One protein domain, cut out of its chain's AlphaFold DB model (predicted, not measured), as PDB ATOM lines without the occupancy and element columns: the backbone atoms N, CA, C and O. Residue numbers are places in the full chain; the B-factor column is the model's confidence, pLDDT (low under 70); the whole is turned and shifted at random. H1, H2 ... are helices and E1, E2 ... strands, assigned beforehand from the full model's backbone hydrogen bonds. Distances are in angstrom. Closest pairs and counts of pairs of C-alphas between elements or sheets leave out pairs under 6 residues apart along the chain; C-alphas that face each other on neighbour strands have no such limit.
ATOM      1  N   TYR A   5     269.087 317.673 191.292       97.69
ATOM      2  CA  TYR A   5     267.861 316.923 191.045       97.69
ATOM      3  C   TYR A   5     268.160 315.430 190.966       97.69
ATOM      4  O   TYR A   5     269.185 315.028 190.416       97.69
ATOM      5  N   THR A   6     267.255 314.606 191.484       97.62
ATOM      6  CA  THR A   6     267.319 313.148 191.347       97.62
ATOM      7  C   THR A   6     266.051 312.631 190.683       97.62
ATOM      8  O   THR A   6     264.973 313.189 190.870       97.62
ATOM      9  N   LEU A   7     266.170 311.561 189.897       97.44
ATOM     10  CA  LEU A   7     265.043 310.909 189.235       97.44
ATOM     11  C   LEU A   7     264.915 309.476 189.748       97.44
ATOM     12  O   LEU A   7     265.886 308.724 189.745       97.44
ATOM     13  N   THR A   8     263.714 309.094 190.177       96.69
ATOM     14  CA  THR A   8     263.389 307.710 190.548       96.69
ATOM     15  C   THR A   8     262.190 307.254 189.735       96.69
ATOM     16  O   THR A   8     261.070 307.661 190.018       96.69
ATOM     17  N   LEU A   9     262.419 306.420 188.720       96.00
ATOM     18  CA  LEU A   9     261.343 305.887 187.870       96.00
ATOM     19  C   LEU A   9     260.543 304.775 188.561       96.00
ATOM     20  O   LEU A   9     259.348 304.642 188.316       96.00
ATOM     21  N   SER A  10     261.187 304.041 189.470       94.31
ATOM     22  CA  SER A  10     260.590 302.948 190.243       94.31
ATOM     23  C   SER A  10     260.641 303.263 191.744       94.31
ATOM     24  O   SER A  10     261.489 302.715 192.450       94.31
ATOM     25  N   PRO A  11     259.824 304.209 192.243       95.12
ATOM     26  CA  PRO A  11     259.777 304.523 193.666       95.12
ATOM     27  C   PRO A  11     259.043 303.427 194.446       95.12
ATOM     28  O   PRO A  11     258.129 302.784 193.922       95.12
ATOM     29  N   SER A  12     259.407 303.256 195.714       92.31
ATOM     30  CA  SER A  12     258.772 302.313 196.637       92.31
ATOM     31  C   SER A  12     258.331 303.007 197.928       92.31
ATOM     32  O   SER A  12     258.798 304.096 198.271       92.31
ATOM     33  N   LEU A  13     257.386 302.385 198.636       92.56
ATOM     34  CA  LEU A  13     257.129 302.683 200.041       92.56
ATOM     35  C   LEU A  13     257.647 301.496 200.845       92.56
ATOM     36  O   LEU A  13     257.028 300.431 200.849       92.56
ATOM     37  N   ASP A  14     258.790 301.685 201.485       92.00
ATOM     38  CA  ASP A  14     259.460 300.637 202.233       92.00
ATOM     39  C   ASP A  14     258.778 300.496 203.599       92.00
ATOM     40  O   ASP A  14     258.378 301.484 204.217       92.00
ATOM     41  N   SER A  15     258.601 299.260 204.064       93.19
ATOM     42  CA  SER A  15     257.940 298.946 205.332       93.19
ATOM     43  C   SER A  15     258.902 298.176 206.222       93.19
ATOM     44  O   SER A  15     259.195 297.010 205.954       93.19
ATOM     45  N   ALA A  16     259.353 298.801 207.302       94.81
ATOM     46  CA  ALA A  16     260.191 298.174 208.315       94.81
ATOM     47  C   ALA A  16     259.338 297.726 209.508       94.81
ATOM     48  O   ALA A  16     258.502 298.477 210.002       94.81
ATOM     49  N   THR A  17     259.536 296.505 209.995       95.81
ATOM     50  CA  THR A  17     258.866 295.985 211.196       95.81
ATOM     51  C   THR A  17     259.824 295.097 211.983       95.81
ATOM     52  O   THR A  17     260.864 294.691 211.464       95.81
ATOM     53  N   LEU A  18     259.488 294.803 213.236       96.56
ATOM     54  CA  LEU A  18     260.299 293.991 214.133       96.56
ATOM     55  C   LEU A  18     259.536 292.727 214.545       96.56
ATOM     56  O   LEU A  18     258.338 292.773 214.818       96.56
ATOM     57  N   CYS A  30     254.552 290.486 213.976       95.56
ATOM     58  CA  CYS A  30     255.409 291.652 213.827       95.56
ATOM     59  C   CYS A  30     254.803 292.876 214.524       95.56
ATOM     60  O   CYS A  30     253.582 292.971 214.690       95.56
ATOM     61  N   SER A  31     255.650 293.827 214.907       95.31
ATOM     62  CA  SER A  31     255.214 295.130 215.408       95.31
ATOM     63  C   SER A  31     254.490 295.939 214.323       95.31
ATOM     64  O   SER A  31     254.514 295.606 213.133       95.31
ATOM     65  N   ALA A  32     253.867 297.053 214.716       94.69
ATOM     66  CA  ALA A  32     253.362 298.012 213.738       94.69
ATOM     67  C   ALA A  32     254.505 298.453 212.793       94.69
ATOM     68  O   ALA A  32     255.605 298.731 213.282       94.69
ATOM     69  N   PRO A  33     254.283 298.475 211.466       94.12
ATOM     70  CA  PRO A  33     255.319 298.841 210.513       94.12
ATOM     71  C   PRO A  33     255.601 300.348 210.525       94.12
ATOM     72  O   PRO A  33     254.687 301.166 210.656       94.12
ATOM     73  N   VAL A  34     256.866 300.705 210.325       94.06
ATOM     74  CA  VAL A  34     257.328 302.060 210.018       94.06
ATOM     75  C   VAL A  34     257.489 302.167 208.508       94.06
ATOM     76  O   VAL A  34     258.149 301.332 207.892       94.06
ATOM     77  N   PHE A  35     256.878 303.189 207.914       92.06
ATOM     78  CA  PHE A  35     256.944 303.418 206.476       92.06
ATOM     79  C   PHE A  35     257.998 304.463 206.135       92.06
ATOM     80  O   PHE A  35     257.968 305.573 206.670       92.06
ATOM     81  N   GLU A  36     258.873 304.132 205.195       92.00
ATOM     82  CA  GLU A  36     259.902 305.029 204.683       92.00
ATOM     83  C   GLU A  36     259.787 305.192 203.163       92.00
ATOM     84  O   GLU A  36     259.396 304.263 202.455       92.00
ATOM     85  N   PRO A  37     260.103 306.378 202.622       92.44
ATOM     86  CA  PRO A  37     260.166 306.558 201.181       92.44
ATOM     87  C   PRO A  37     261.389 305.815 200.630       92.44
ATOM     88  O   PRO A  37     262.509 306.047 201.093       92.44
ATOM     89  N   GLY A  38     261.159 304.960 199.637       92.75
ATOM     90  CA  GLY A  38     262.175 304.116 199.022       92.75
ATOM     91  C   GLY A  38     262.395 304.423 197.542       92.75
ATOM     92  O   GLY A  38     261.552 305.004 196.850       92.75
ATOM     93  N   GLY A  39     263.572 304.039 197.056       94.81
ATOM     94  CA  GLY A  39     264.018 304.247 195.681       94.81
ATOM     95  C   GLY A  39     265.338 305.012 195.594       94.81
ATOM     96  O   GLY A  39     265.630 305.892 196.402       94.81
ATOM     97  N   GLY A  40     266.159 304.674 194.595       95.31
ATOM     98  CA  GLY A  40     267.550 305.137 194.507       95.31
ATOM     99  C   GLY A  40     267.704 306.660 194.527       95.31
ATOM    100  O   GLY A  40     268.404 307.199 195.382       95.31
ATOM    101  N   GLY A  41     267.012 307.378 193.637       96.50
ATOM    102  CA  GLY A  41     267.096 308.841 193.583       96.50
ATOM    103  C   GLY A  41     266.505 309.530 194.818       96.50
ATOM    104  O   GLY A  41     267.029 310.554 195.260       96.50
ATOM    105  N   ILE A  42     265.454 308.963 195.413       96.38
ATOM    106  CA  ILE A  42     264.863 309.434 196.675       96.38
ATOM    107  C   ILE A  42     265.878 309.303 197.822       96.38
ATOM    108  O   ILE A  42     266.095 310.266 198.561       96.38
ATOM    109  N   ASN A  43     266.560 308.159 197.931       96.38
ATOM    110  CA  ASN A  43     267.577 307.917 198.957       96.38
ATOM    111  C   ASN A  43     268.798 308.829 198.786       96.38
ATOM    112  O   ASN A  43     269.297 309.369 199.774       96.38
ATOM    113  N   VAL A  44     269.230 309.087 197.547       97.69
ATOM    114  CA  VAL A  44     270.298 310.060 197.260       97.69
ATOM    115  C   VAL A  44     269.893 311.473 197.697       97.69
ATOM    116  O   VAL A  44     270.668 312.149 198.371       97.69
ATOM    117  N   ALA A  45     268.673 311.920 197.384       97.19
ATOM    118  CA  ALA A  45     268.196 313.239 197.810       97.19
ATOM    119  C   ALA A  45     268.094 313.360 199.345       97.19
ATOM    120  O   ALA A  45     268.474 314.392 199.910       97.19
ATOM    121  N   ARG A  46     267.653 312.294 200.034       96.44
ATOM    122  CA  ARG A  46     267.677 312.210 201.506       96.44
ATOM    123  C   ARG A  46     269.101 312.315 202.045       96.44
ATOM    124  O   ARG A  46     269.335 313.101 202.956       96.44
ATOM    125  N   ALA A  47     270.053 311.573 201.478       97.75
ATOM    126  CA  ALA A  47     271.451 311.609 201.903       97.75
ATOM    127  C   ALA A  47     272.062 313.014 201.758       97.75
ATOM    128  O   ALA A  47     272.661 313.517 202.705       97.75
ATOM    129  N   ILE A  48     271.834 313.688 200.624       96.88
ATOM    130  CA  ILE A  48     272.292 315.072 200.408       96.88
ATOM    131  C   ILE A  48     271.706 316.014 201.465       96.88
ATOM    132  O   ILE A  48     272.422 316.857 202.000       96.88
ATOM    133  N   THR A  49     270.423 315.852 201.791       96.00
ATOM    134  CA  THR A  49     269.748 316.673 202.806       96.00
ATOM    135  C   THR A  49     270.323 316.430 204.207       96.00
ATOM    136  O   THR A  49     270.584 317.389 204.928       96.00
ATOM    137  N   HIS A  50     270.594 315.174 204.585       96.38
ATOM    138  CA  HIS A  50     271.223 314.841 205.873       96.38
ATOM    139  C   HIS A  50     272.645 315.400 206.016       96.38
ATOM    140  O   HIS A  50     273.069 315.711 207.124       96.38
ATOM    141  N   LEU A  51     273.365 315.564 204.906       97.12
ATOM    142  CA  LEU A  51     274.696 316.175 204.873       97.12
ATOM    143  C   LEU A  51     274.659 317.719 204.849       97.12
ATOM    144  O   LEU A  51     275.701 318.352 204.704       97.12
ATOM    145  N   GLY A  52     273.479 318.340 204.974       96.25
ATOM    146  CA  GLY A  52     273.308 319.801 204.973       96.25
ATOM    147  C   GLY A  52     273.155 320.431 203.582       96.25
ATOM    148  O   GLY A  52     273.133 321.656 203.454       96.25
ATOM    149  N   GLY A  53     273.045 319.614 202.533       96.31
ATOM    150  CA  GLY A  53     272.780 320.058 201.169       96.31
ATOM    151  C   GLY A  53     271.289 320.232 200.860       96.31
ATOM    152  O   GLY A  53     270.415 320.051 201.705       96.31
ATOM    153  N   LYS A  54     270.988 320.571 199.601       96.75
ATOM    154  CA  LYS A  54     269.619 320.644 199.067       96.75
ATOM    155  C   LYS A  54     269.528 319.862 197.760       96.75
ATOM    156  O   LYS A  54     270.325 320.099 196.854       96.75
ATOM    157  N   ALA A  55     268.548 318.968 197.657       97.31
ATOM    158  CA  ALA A  55     268.255 318.205 196.448       97.31
ATOM    159  C   ALA A  55     266.741 318.024 196.266       97.31
ATOM    160  O   ALA A  55     266.016 317.831 197.242       97.31
ATOM    161  N   THR A  56     266.279 318.050 195.019       97.31
ATOM    162  CA  THR A  56     264.869 317.838 194.661       97.31
ATOM    163  C   THR A  56     264.699 316.469 194.010       97.31
ATOM    164  O   THR A  56     265.283 316.202 192.961       97.31
ATOM    165  N   ALA A  57     263.878 315.603 194.607       97.00
ATOM    166  CA  ALA A  57     263.569 314.287 194.053       97.00
ATOM    167  C   ALA A  57     262.335 314.336 193.140       97.00
ATOM    168  O   ALA A  57     261.268 314.792 193.547       97.00
ATOM    169  N   ILE A  58     262.478 313.815 191.923       97.56
ATOM    170  CA  ILE A  58     261.423 313.664 190.920       97.56
ATOM    171  C   ILE A  58     261.081 312.177 190.821       97.56
ATOM    172  O   ILE A  58     261.956 311.342 190.580       97.56
ATOM    173  N   PHE A  59     259.813 311.830 191.022       95.88
ATOM    174  CA  PHE A  59     259.340 310.448 190.972       95.88
ATOM    175  C   PHE A  59     257.827 310.392 190.695       95.88
ATOM    176  O   PHE A  59     257.097 311.298 191.111       95.88
TER     177      PHE A  59
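What this domain is: This is residues 5 to 18 and 30 to 59 of the 75 residues of the protein "6-phosphofructokinase" of Enterobacter cancerogenus (UniProt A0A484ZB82). A small head, in which the helix H1 packs on a short two-stranded sheet of E1 and E4, is joined to a two-stranded ribbon of E2 and E3 that leads away from it and ends at a cut. Both the way out along E2 and the way back along E3 lie in this ribbon, and its far end gives the model much of its length. The printed part has 44 residues, with one named helix and four named strands in the order E1, E2, E3, H1, E4; E1 and E4 are parallel, E2 and E3 antiparallel. The class is mixed, helices and strands. The whole is loose, with a radius of gyration of the C-alphas of 12.0 A, and spans 36 by 24 by 10 A, only just flat.

How they stand to each other: E1, residues 5 to 7, and E4, residues 55 to 58, are parallel neighbours, with 30 degrees between their directions. N 6 and O 56 are 2.9 A apart, and N 58 and O 6 are 2.8 A apart, both within hydrogen-bond range. E2, residues 12 to 16, and E3, residues 34 to 38, are antiparallel neighbours at 148 degrees, with N 14 and O 36 at 2.8 A and N 34 and O 16 at 2.8 A, within hydrogen-bond range. H1, residues 40 to 50, has 10 pairs of C-alphas within 8 A with E4; the closest are those of Ala 45 and Ala 55, 5.1 A apart. With E1 it has 7 such pairs, the closest being the C-alphas of Thr 6 and Gly 41 at 4.9 A. H1 and E3 have 1 such pair, the C-alphas of Pro 37 and Asn 43 at 7.9 A. E2 is apart from H1, E1 and E4, and E3 is apart from E1 and E4. In H1 every O i to N i+4 pair is within hydrogen-bond range.

Where its parts are: E1 begins at C-alpha 5, (267.861, 316.923, 191.045), and is 6.9 A long from first to last C-alpha. E2 is 12.5 A long and E3 12.2 A. H1 begins at C-alpha 40, (267.550, 305.137, 194.507), and is 15.4 A long. E4, 9.9 A long, ends at C-alpha 58, (261.423, 313.664, 190.920).

The domain as a whole: The two C-alphas farthest apart are those of Tyr 5 and Cys 30, at 36.2 A, while those of Tyr 5 and Phe 59 are 10.7 A apart. Residues 19 to 29 are not printed, and C-alphas 18 and 30 are 5.4 A apart across this cut, which lies in the link from E2 to E3. The links from E1 to E2, E3 to H1 and H1 to E4 are tight. The mean pLDDT of the printed part is 95.6, and no printed residue is under 70.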